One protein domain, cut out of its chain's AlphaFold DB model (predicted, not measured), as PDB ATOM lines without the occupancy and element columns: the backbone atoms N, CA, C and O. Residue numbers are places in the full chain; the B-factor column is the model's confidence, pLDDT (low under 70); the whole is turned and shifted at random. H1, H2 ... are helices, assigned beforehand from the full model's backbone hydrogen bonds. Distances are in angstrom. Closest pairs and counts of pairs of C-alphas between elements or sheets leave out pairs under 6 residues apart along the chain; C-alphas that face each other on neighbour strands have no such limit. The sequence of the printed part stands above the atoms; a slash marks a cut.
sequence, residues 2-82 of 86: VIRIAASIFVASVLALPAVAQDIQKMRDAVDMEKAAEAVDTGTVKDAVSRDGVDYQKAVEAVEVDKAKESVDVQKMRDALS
ATOM      1  N   VAL A   2     174.648 211.891 210.401       50.19
ATOM      2  CA  VAL A   2     176.101 212.047 210.163       50.19
ATOM      3  C   VAL A   2     176.586 213.506 210.211       50.19
ATOM      4  O   VAL A   2     177.537 213.787 210.921       50.19
ATOM      5  N   ILE A   3     175.875 214.453 209.584       53.12
ATOM      6  CA  ILE A   3     176.208 215.897 209.639       53.12
ATOM      7  C   ILE A   3     176.182 216.440 211.078       53.12
ATOM      8  O   ILE A   3     177.009 217.261 211.457       53.12
ATOM      9  N   ARG A   4     175.262 215.942 211.917       54.19
ATOM     10  CA  ARG A   4     175.200 216.326 213.336       54.19
ATOM     11  C   ARG A   4     176.386 215.776 214.120       54.19
ATOM     12  O   ARG A   4     176.887 216.495 214.968       54.19
ATOM     13  N   ILE A   5     176.822 214.553 213.806       61.53
ATOM     14  CA  ILE A   5     177.987 213.905 214.423       61.53
ATOM     15  C   ILE A   5     179.275 214.632 214.011       61.53
ATOM     16  O   ILE A   5     180.045 215.029 214.878       61.53
ATOM     17  N   ALA A   6     179.449 214.902 212.717       60.16
ATOM     18  CA  ALA A   6     180.549 215.681 212.150       60.16
ATOM     19  C   ALA A   6     180.675 217.073 212.789       60.16
ATOM     20  O   ALA A   6     181.713 217.412 213.356       60.16
ATOM     21  N   ALA A   7     179.581 217.840 212.793       60.12
ATOM     22  CA  ALA A   7     179.547 219.154 213.425       60.12
ATOM     23  C   ALA A   7     179.812 219.066 214.937       60.12
ATOM     24  O   ALA A   7     180.500 219.919 215.486       60.12
ATOM     25  N   SER A   8     179.321 218.025 215.622       58.94
ATOM     26  CA  SER A   8     179.611 217.834 217.046       58.94
ATOM     27  C   SER A   8     181.052 217.414 217.330       58.94
ATOM     28  O   SER A   8     181.559 217.795 218.375       58.94
ATOM     29  N   ILE A   9     181.735 216.701 216.427       62.94
ATOM     30  CA  ILE A   9     183.163 216.376 216.566       62.94
ATOM     31  C   ILE A   9     184.001 217.639 216.381       62.94
ATOM     32  O   ILE A   9     184.888 217.898 217.192       62.94
ATOM     33  N   PHE A  10     183.687 218.452 215.370       65.06
ATOM     34  CA  PHE A  10     184.361 219.729 215.133       65.06
ATOM     35  C   PHE A  10     184.152 220.708 216.296       65.06
ATOM     36  O   PHE A  10     185.098 221.258 216.853       65.06
ATOM     37  N   VAL A  11     182.904 220.855 216.748       62.06
ATOM     38  CA  VAL A  11     182.582 221.671 217.921       62.06
ATOM     39  C   VAL A  11     183.230 221.098 219.178       62.06
ATOM     40  O   VAL A  11     183.764 221.868 219.955       62.06
ATOM     41  N   ALA A  12     183.263 219.780 219.388       58.84
ATOM     42  CA  ALA A  12     183.938 219.188 220.545       58.84
ATOM     43  C   ALA A  12     185.458 219.391 220.511       58.84
ATOM     44  O   ALA A  12     186.055 219.578 221.564       58.84
ATOM     45  N   SER A  13     186.087 219.395 219.334       58.75
ATOM     46  CA  SER A  13     187.529 219.652 219.200       58.75
ATOM     47  C   SER A  13     187.872 221.129 219.406       58.75
ATOM     48  O   SER A  13     188.864 221.429 220.066       58.75
ATOM     49  N   VAL A  14     187.009 222.048 218.965       57.34
ATOM     50  CA  VAL A  14     187.086 223.470 219.342       57.34
ATOM     51  C   VAL A  14     186.822 223.655 220.840       57.34
ATOM     52  O   VAL A  14     187.538 224.400 221.504       57.34
ATOM     53  N   LEU A  15     185.828 222.955 221.395       53.88
ATOM     54  CA  LEU A  15     185.398 223.111 222.783       53.88
ATOM     55  C   LEU A  15     186.287 222.379 223.809       53.88
ATOM     56  O   LEU A  15     186.191 222.638 225.006       53.88
ATOM     57  N   ALA A  16     187.154 221.467 223.367       52.12
ATOM     58  CA  ALA A  16     188.105 220.766 224.228       52.12
ATOM     59  C   ALA A  16     189.273 221.660 224.681       52.12
ATOM     60  O   ALA A  16     190.061 221.265 225.541       52.12
ATOM     61  N   LEU A  17     189.391 222.873 224.131       48.53
ATOM     62  CA  LEU A  17     190.328 223.873 224.619       48.53
ATOM     63  C   LEU A  17     189.823 224.402 225.975       48.53
ATOM     64  O   LEU A  17     188.720 224.938 226.031       48.53
ATOM     65  N   PRO A  18     190.610 224.351 227.066       47.19
ATOM     66  CA  PRO A  18     190.178 224.783 228.406       47.19
ATOM     67  C   PRO A  18     189.814 226.284 228.530       47.19
ATOM     68  O   PRO A  18     189.545 226.761 229.628       47.19
ATOM     69  N   ALA A  19     189.788 227.033 227.420       50.28
ATOM     70  CA  ALA A  19     189.500 228.463 227.331       50.28
ATOM     71  C   ALA A  19     188.112 228.809 226.737       50.28
ATOM     72  O   ALA A  19     187.721 229.973 226.716       50.28
ATOM     73  N   VAL A  20     187.343 227.832 226.254       53.31
ATOM     74  CA  VAL A  20     186.115 228.045 225.448       53.31
ATOM     75  C   VAL A  20     184.811 227.962 226.249       53.31
ATOM     76  O   VAL A  20     183.824 227.370 225.824       53.31
ATOM     77  N   ALA A  21     184.780 228.540 227.446       52.84
ATOM     78  CA  ALA A  21     183.527 228.703 228.191       52.84
ATOM     79  C   ALA A  21     182.847 230.056 227.910       52.84
ATOM     80  O   ALA A  21     181.735 230.298 228.381       52.84
ATOM     81  N   GLN A  22     183.506 230.955 227.171       60.03
ATOM     82  CA  GLN A  22     183.011 232.312 226.949       60.03
ATOM     83  C   GLN A  22     182.138 232.369 225.691       60.03
ATOM     84  O   GLN A  22     182.580 232.071 224.591       60.03
ATOM     85  N   ASP A  23     180.860 232.687 225.906       69.44
ATOM     86  CA  ASP A  23     179.837 232.951 224.890       69.44
ATOM     87  C   ASP A  23     179.791 231.927 223.733       69.44
ATOM     88  O   ASP A  23     180.062 232.212 222.564       69.44
ATOM     89  N   ILE A  24     179.398 230.691 224.072       65.25
ATOM     90  CA  ILE A  24     179.203 229.585 223.113       65.25
ATOM     91  C   ILE A  24     178.265 229.996 221.965       65.25
ATOM     92  O   ILE A  24     178.431 229.523 220.841       65.25
ATOM     93  N   GLN A  25     177.299 230.888 222.215       68.69
ATOM     94  CA  GLN A  25     176.430 231.416 221.163       68.69
ATOM     95  C   GLN A  25     177.203 232.251 220.141       68.69
ATOM     96  O   GLN A  25     177.059 231.994 218.947       68.69
ATOM     97  N   LYS A  26     178.048 233.190 220.581       71.38
ATOM     98  CA  LYS A  26     178.908 233.958 219.668       71.38
ATOM     99  C   LYS A  26     179.920 233.082 218.934       71.38
ATOM    100  O   LYS A  26     180.131 233.294 217.746       71.38
ATOM    101  N   MET A  27     180.508 232.074 219.585       70.31
ATOM    102  CA  MET A  27     181.392 231.132 218.878       70.31
ATOM    103  C   MET A  27     180.641 230.339 217.810       70.31
ATOM    104  O   MET A  27     181.165 230.114 216.727       70.31
ATOM    105  N   ARG A  28     179.394 229.942 218.076       71.75
ATOM    106  CA  ARG A  28     178.568 229.266 217.073       71.75
ATOM    107  C   ARG A  28     178.230 230.170 215.887       71.75
ATOM    108  O   ARG A  28     178.059 229.657 214.795       71.75
ATOM    109  N   ASP A  29     178.136 231.479 216.105       77.19
ATOM    110  CA  ASP A  29     177.955 232.486 215.049       77.19
ATOM    111  C   ASP A  29     179.260 232.785 214.282       77.19
ATOM    112  O   ASP A  29     179.242 233.211 213.126       77.19
ATOM    113  N   ALA A  30     180.405 232.553 214.931       79.12
ATOM    114  CA  ALA A  30     181.729 232.603 214.317       79.12
ATOM    115  C   ALA A  30     182.025 231.371 213.449       79.12
ATOM    116  O   ALA A  30     182.868 231.444 212.561       79.12
ATOM    117  N   VAL A  31     181.351 230.248 213.702       78.19
ATOM    118  CA  VAL A  31     181.497 229.018 212.921       78.19
ATOM    119  C   VAL A  31     180.378 228.927 211.893       78.19
ATOM    120  O   VAL A  31     179.213 228.714 212.225       78.19
ATOM    121  N   ASP A  32     180.745 229.009 210.625       82.88
ATOM    122  CA  ASP A  32     179.856 228.720 209.514       82.88
ATOM    123  C   ASP A  32     179.601 227.207 209.452       82.88
ATOM    124  O   ASP A  32     180.422 226.421 208.981       82.88
ATOM    125  N   MET A  33     178.461 226.782 210.002       74.19
ATOM    126  CA  MET A  33     178.076 225.369 210.095       74.19
ATOM    127  C   MET A  33     177.915 224.699 208.726       74.19
ATOM    128  O   MET A  33     178.068 223.482 208.639       74.19
ATOM    129  N   GLU A  34     177.587 225.464 207.683       78.25
ATOM    130  CA  GLU A  34     177.426 224.933 206.331       78.25
ATOM    131  C   GLU A  34     178.801 224.600 205.750       78.25
ATOM    132  O   GLU A  34     179.064 223.441 205.426       78.25
ATOM    133  N   LYS A  35     179.738 225.555 205.793       77.19
ATOM    134  CA  LYS A  35     181.135 225.314 205.394       77.19
ATOM    135  C   LYS A  35     181.840 224.287 206.273       77.19
ATOM    136  O   LYS A  35     182.635 223.490 205.788       77.19
ATOM    137  N   ALA A  36     181.559 224.277 207.576       73.25
ATOM    138  CA  ALA A  36     182.114 223.279 208.483       73.25
ATOM    139  C   ALA A  36     181.611 221.875 208.134       73.25
ATOM    140  O   ALA A  36     182.352 220.916 208.304       73.25
ATOM    141  N   ALA A  37     180.383 221.738 207.623       73.44
ATOM    142  CA  ALA A  37     179.890 220.461 207.124       73.44
ATOM    143  C   ALA A  37     180.556 220.066 205.796       73.44
ATOM    144  O   ALA A  37     180.821 218.885 205.601       73.44
ATOM    145  N   GLU A  38     180.872 221.026 204.922       79.38
ATOM    146  CA  GLU A  38     181.655 220.781 203.696       79.38
ATOM    147  C   GLU A  38     183.117 220.410 203.974       79.38
ATOM    148  O   GLU A  38     183.751 219.717 203.177       79.38
ATOM    149  N   ALA A  39     183.649 220.851 205.112       78.44
ATOM    150  CA  ALA A  39     184.955 220.450 205.609       78.44
ATOM    151  C   ALA A  39     184.971 219.017 206.160       78.44
ATOM    152  O   ALA A  39     186.040 218.517 206.496       78.44
ATOM    153  N   VAL A  40     183.814 218.358 206.287       78.19
ATOM    154  CA  VAL A  40     183.740 216.981 206.765       78.19
ATOM    155  C   VAL A  40     183.275 216.034 205.667       78.19
ATOM    156  O   VAL A  40     182.138 216.090 205.194       78.19
ATOM    157  N   ASP A  41     184.126 215.069 205.340       81.88
ATOM    158  CA  ASP A  41     183.798 213.978 204.442       81.88
ATOM    159  C   ASP A  41     182.799 213.022 205.112       81.88
ATOM    160  O   ASP A  41     183.126 212.128 205.899       81.88
ATOM    161  N   THR A  42     181.518 213.239 204.820       74.75
ATOM    162  CA  THR A  42     180.426 212.449 205.405       74.75
ATOM    163  C   THR A  42     180.485 210.961 205.043       74.75
ATOM    164  O   THR A  42     179.921 210.150 205.780       74.75
ATOM    165  N   GLY A  43     181.165 210.586 203.954       77.31
ATOM    166  CA  GLY A  43     181.422 209.191 203.596       77.31
ATOM    167  C   GLY A  43     182.366 208.530 204.596       77.31
ATOM    168  O   GLY A  43     182.032 207.498 205.178       77.31
ATOM    169  N   THR A  44     183.482 209.194 204.875       74.94
ATOM    170  CA  THR A  44     184.520 208.753 205.806       74.94
ATOM    171  C   THR A  44     184.025 208.786 207.250       74.94
ATOM    172  O   THR A  44     184.247 207.828 207.983       74.94
ATOM    173  N   VAL A  45     183.246 209.797 207.664       73.50
ATOM    174  CA  VAL A  45     182.605 209.797 208.998       73.50
ATOM    175  C   VAL A  45     181.616 208.646 209.148       73.50
ATOM    176  O   VAL A  45     181.500 208.064 210.223       73.50
ATOM    177  N   LYS A  46     180.876 208.307 208.091       74.81
ATOM    178  CA  LYS A  46     179.937 207.184 208.132       74.81
ATOM    179  C   LYS A  46     180.664 205.840 208.228       74.81
ATOM    180  O   LYS A  46     180.131 204.933 208.850       74.81
ATOM    181  N   ASP A  47     181.856 205.733 207.652       75.88
ATOM    182  CA  ASP A  47     182.729 204.563 207.794       75.88
ATOM    183  C   ASP A  47     183.377 204.504 209.192       75.88
ATOM    184  O   ASP A  47     183.465 203.444 209.811       75.88
ATOM    185  N   ALA A  48     183.749 205.670 209.730       73.62
ATOM    186  CA  ALA A  48     184.281 205.834 211.080       73.62
ATOM    187  C   ALA A  48     183.242 205.537 212.173       73.62
ATOM    188  O   ALA A  48     183.592 205.087 213.259       73.62
ATOM    189  N   VAL A  49     181.956 205.785 211.912       68.44
ATOM    190  CA  VAL A  49     180.855 205.446 212.823       68.44
ATOM    191  C   VAL A  49     180.289 204.088 212.427       68.44
ATOM    192  O   VAL A  49     179.345 203.978 211.644       68.44
ATOM    193  N   SER A  50     180.866 203.042 213.006       71.69
ATOM    194  CA  SER A  50     180.403 201.668 212.837       71.69
ATOM    195  C   SER A  50     179.505 201.233 213.999       71.69
ATOM    196  O   SER A  50     179.426 201.877 215.044       71.69
ATOM    197  N   ARG A  51     178.789 200.113 213.831       57.78
ATOM    198  CA  ARG A  51     177.919 199.548 214.886       57.78
ATOM    199  C   ARG A  51     178.674 199.158 216.164       57.78
ATOM    200  O   ARG A  51     178.052 199.123 217.220       57.78
ATOM    201  N   ASP A  52     179.973 198.897 216.048       68.31
ATOM    202  CA  ASP A  52     180.861 198.492 217.143       68.31
ATOM    203  C   ASP A  52     181.498 199.675 217.893       68.31
ATOM    204  O   ASP A  52     182.047 199.493 218.976       68.31
ATOM    205  N   GLY A  53     181.418 200.900 217.358       70.75
ATOM    206  CA  GLY A  53     182.041 202.063 217.982       70.75
ATOM    207  C   GLY A  53     182.374 203.190 217.011       70.75
ATOM    208  O   GLY A  53     182.010 203.165 215.834       70.75
ATOM    209  N   VAL A  54     183.064 204.203 217.537       76.19
ATOM    210  CA  VAL A  54     183.542 205.356 216.771       76.19
ATOM    211  C   VAL A  54     185.051 205.234 216.587       76.19
ATOM    212  O   VAL A  54     185.809 205.316 217.551       76.19
ATOM    213  N   ASP A  55     185.481 205.075 215.342       79.00
ATOM    214  CA  ASP A  55     186.880 205.125 214.937       79.00
ATOM    215  C   ASP A  55     187.325 206.589 214.848       79.00
ATOM    216  O   ASP A  55     187.272 207.234 213.800       79.00
ATOM    217  N   TYR A  56     187.729 207.147 215.990       69.19
ATOM    218  CA  TYR A  56     188.109 208.559 216.106       69.19
ATOM    219  C   TYR A  56     189.235 208.958 215.151       69.19
ATOM    220  O   TYR A  56     189.255 210.094 214.688       69.19
ATOM    221  N   GLN A  57     190.141 208.037 214.817       75.44
ATOM    222  CA  GLN A  57     191.228 208.314 213.881       75.44
ATOM    223  C   GLN A  57     190.685 208.592 212.472       75.44
ATOM    224  O   GLN A  57     190.960 209.651 211.912       75.44
ATOM    225  N   LYS A  58     189.807 207.719 211.955       75.56
ATOM    226  CA  LYS A  58     189.112 207.953 210.681       75.56
ATOM    227  C   LYS A  58     188.185 209.162 210.743       75.56
ATOM    228  O   LYS A  58     188.056 209.886 209.766       75.56
ATOM    229  N   ALA A  59     187.529 209.389 211.880       72.06
ATOM    230  CA  ALA A  59     186.640 210.532 212.045       72.06
ATOM    231  C   ALA A  59     187.394 211.869 211.988       72.06
ATOM    232  O   ALA A  59     186.828 212.850 211.522       72.06
ATOM    233  N   VAL A  60     188.653 211.907 212.441       69.56
ATOM    234  CA  VAL A  60     189.536 213.075 212.309       69.56
ATOM    235  C   VAL A  60     190.102 213.179 210.893       69.56
ATOM    236  O   VAL A  60     190.139 214.279 210.358       69.56
ATOM    237  N   GLU A  61     190.477 212.065 210.252       77.81
ATOM    238  CA  GLU A  61     190.879 212.067 208.831       77.81
ATOM    239  C   GLU A  61     189.752 212.526 207.901       77.81
ATOM    240  O   GLU A  61     190.008 213.133 206.866       77.81
ATOM    241  N   ALA A  62     188.498 212.296 208.291       78.56
ATOM    242  CA  ALA A  62     187.338 212.806 207.580       78.56
ATOM    243  C   ALA A  62     187.206 214.336 207.650       78.56
ATOM    244  O   ALA A  62     186.368 214.890 206.948       78.56
ATOM    245  N   VAL A  63     187.961 215.022 208.511       79.56
ATOM    246  CA  VAL A  63     187.916 216.480 208.648       79.56
ATOM    247  C   VAL A  63     189.052 217.105 207.839       79.56
ATOM    248  O   VAL A  63     190.224 217.036 208.211       79.56
ATOM    249  N   GLU A  64     188.704 217.797 206.758       81.31
ATOM    250  CA  GLU A  64     189.616 218.671 206.027       81.31
ATOM    251  C   GLU A  64     189.898 219.925 206.857       81.31
ATOM    252  O   GLU A  64     189.147 220.900 206.844       81.31
ATOM    253  N   VAL A  65     191.021 219.907 207.575       74.00
ATOM    254  CA  VAL A  65     191.446 220.990 208.473       74.00
ATOM    255  C   VAL A  65     191.535 222.344 207.762       74.00
ATOM    256  O   VAL A  65     191.215 223.361 208.370       74.00
ATOM    257  N   ASP A  66     191.944 222.394 206.492       79.31
ATOM    258  CA  ASP A  66     192.039 223.665 205.764       79.31
ATOM    259  C   ASP A  66     190.667 224.257 205.425       79.31
ATOM    260  O   ASP A  66     190.435 225.423 205.741       79.31
ATOM    261  N   LYS A  67     189.703 223.455 204.948       76.38
ATOM    262  CA  LYS A  67     188.307 223.912 204.811       76.38
ATOM    263  C   LYS A  67     187.679 224.252 206.160       76.38
ATOM    264  O   LYS A  67     186.907 225.201 206.274       76.38
ATOM    265  N   ALA A  68     188.026 223.502 207.202       73.12
ATOM    266  CA  ALA A  68     187.520 223.730 208.547       73.12
ATOM    267  C   ALA A  68     188.059 225.029 209.176       73.12
ATOM    268  O   ALA A  68     187.461 225.558 210.106       73.12
ATOM    269  N   LYS A  69     189.179 225.571 208.683       75.94
ATOM    270  CA  LYS A  69     189.624 226.926 209.039       75.94
ATOM    271  C   LYS A  69     188.818 227.988 208.301       75.94
ATOM    272  O   LYS A  69     188.529 229.023 208.884       75.94
ATOM    273  N   GLU A  70     188.443 227.742 207.046       81.06
ATOM    274  CA  GLU A  70     187.622 228.674 206.259       81.06
ATOM    275  C   GLU A  70     186.181 228.785 206.766       81.06
ATOM    276  O   GLU A  70     185.510 229.793 206.530       81.06
ATOM    277  N   SER A  71     185.700 227.762 207.473       80.25
ATOM    278  CA  SER A  71     184.425 227.805 208.184       80.25
ATOM    279  C   SER A  71     184.499 228.559 209.513       80.25
ATOM    280  O   SER A  71     183.463 228.802 210.124       80.25
ATOM    281  N   VAL A  72     185.691 228.950 209.970       80.38
ATOM    282  CA  VAL A  72     185.884 229.678 211.224       80.38
ATOM    283  C   VAL A  72     186.227 231.130 210.934       80.38
ATOM    284  O   VAL A  72     187.314 231.468 210.466       80.38
ATOM    285  N   ASP A  73     185.323 232.026 211.307       83.81
ATOM    286  CA  ASP A  73     185.592 233.454 211.320       83.81
ATOM    287  C   ASP A  73     186.473 233.791 212.530       83.81
ATOM    288  O   ASP A  73     186.002 233.992 213.651       83.81
ATOM    289  N   VAL A  74     187.787 233.833 212.307       78.12
ATOM    290  CA  VAL A  74     188.787 234.074 213.358       78.12
ATOM    291  C   VAL A  74     188.572 235.424 214.054       78.12
ATOM    292  O   VAL A  74     188.874 235.544 215.242       78.12
ATOM    293  N   GLN A  75     188.030 236.438 213.369       79.81
ATOM    294  CA  GLN A  75     187.724 237.727 213.997       79.81
ATOM    295  C   GLN A  75     186.562 237.601 214.979       79.81
ATOM    296  O   GLN A  75     186.705 238.015 216.131       79.81
ATOM    297  N   LYS A  76     185.450 236.979 214.570       77.38
ATOM    298  CA  LYS A  76     184.332 236.702 215.484       77.38
ATOM    299  C   LYS A  76     184.731 235.740 216.603       77.38
ATOM    300  O   LYS A  76     184.322 235.927 217.744       77.38
ATOM    301  N   MET A  77     185.571 234.747 216.310       75.69
ATOM    302  CA  MET A  77     186.090 233.799 217.298       75.69
ATOM    303  C   MET A  77     186.931 234.519 218.355       75.69
ATOM    304  O   MET A  77     186.810 234.229 219.540       75.69
ATOM    305  N   ARG A  78     187.753 235.493 217.942       74.62
ATOM    306  CA  ARG A  78     188.520 236.355 218.854       74.62
ATOM    307  C   ARG A  78     187.632 237.279 219.678       74.62
ATOM    308  O   ARG A  78     187.960 237.499 220.837       74.62
ATOM    309  N   ASP A  79     186.537 237.796 219.125       77.19
ATOM    310  CA  ASP A  79     185.546 238.568 219.892       77.19
ATOM    311  C   ASP A  79     184.838 237.689 220.932       77.19
ATOM    312  O   ASP A  79     184.672 238.090 222.078       77.19
ATOM    313  N   ALA A  80     184.494 236.455 220.558       72.12
ATOM    314  CA  ALA A  80     183.870 235.479 221.449       72.12
ATOM    315  C   ALA A  80     184.823 234.969 222.550       72.12
ATOM    316  O   ALA A  80     184.391 234.715 223.671       72.12
ATOM    317  N   LEU A  81     186.117 234.831 222.233       68.12
ATOM    318  CA  LEU A  81     187.184 234.448 223.167       68.12
ATOM    319  C   LEU A  81     187.709 235.620 223.998       68.12
ATOM    320  O   LEU A  81     188.409 235.398 224.985       68.12
ATOM    321  N   SER A  82     187.426 236.857 223.591       68.19
ATOM    322  CA  SER A  82     187.772 238.011 224.405       68.19
ATOM    323  C   SER A  82     186.837 238.012 225.611       68.19
ATOM    324  O   SER A  82     185.615 237.976 225.430       68.19
TER     325      SER A  82
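What this domain is: This is residues 2 to 82 of the 86 residues of an uncharacterized protein of Thioalkalivibrio sp (UniProt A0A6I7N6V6). Six short helices form a curved double row like a horseshoe: H2, H3 and H4 make one row, H5, H6 and H7 fold back beside it, and the longest helix, H1, lies in the hollow. The pairs H4 with H5, H3 with H6 and H2 with H7 follow one another round the curve, with H3 and H6 at its base. The printed part has 81 residues with seven named helices, H1 to H7 in order along the chain, and no named strand; the class is all helix. It is compact, with a radius of gyration of the C-alphas of 13.0 A, and elongated, with spans of 40 by 22 by 17 A.

Where its parts are: H1, residues 2 to 15, begins with C-alpha 2 at (176.101, 212.047, 210.163) and is 19.2 A long from first to last C-alpha. H2 is residues 24 to 30, 9.6 A, and H3 is residues 33 to 38, 8.6 A. H4, residues 42 to 48, measures 9.5 A and ends with C-alpha 48 at (184.281, 205.834, 211.080). H5 is residues 56 to 61, 8.5 A, and H6 is residues 65 to 70, 8.9 A. H7, residues 74 to 81, measures 9.9 A and ends with C-alpha 81 at (187.184, 234.448, 223.167).

How they stand to each other: H1 touches H3, the closest C-alphas being those of Ile 3 and Ala 37, 6.4 A apart; they run opposite ways at a steep tilt of 68 degrees, only just short of about perpendicular. With residues 2 to 6 alone H1 touches H4, about perpendicular at 77 degrees, closest at the C-alphas of Val 2 and Thr 42, 6.4 A. H1 and H5 are close but not clearly touching, with the C-alphas of Ala 6 and Ala 59 8.0 A apart. H1 and H2 are near each other, with 5 pairs of C-alphas within 10 A. H3 and H6 touch at a steep tilt of 43 degrees, opposite ways, closest at the C-alphas of Ala 36 and Ala 68, 5.4 A. H4 and H5 form a helical hairpin at a shallow tilt of 32 degrees, only just short of steep, with the C-alphas of Val 45 and Ala 59 closest at 5.1 A. H2 and H7 touch at a shallow tilt of 11 degrees, opposite ways, with the C-alphas of Ala 30 and Lys 76 closest at 5.0 A. H1 and H6 are only just apart, at 8.3 A. In H1, H2, H3, H4, H5, H6 and H7 every O i to N i+4 pair is within hydrogen-bond range.

The domain as a whole: The two C-alphas farthest apart, those of Arg 51 and Ser 82, are 40.8 A from each other. The printed part has no cut and no long link. In the short link from H4 to H5, residues 49 to 50 pair with residues 53 to 54, antiparallel. The mean pLDDT of the printed part is 70.1; 31 residues are under 70, among them residues 2 to 25, and H1 has a mean of 58.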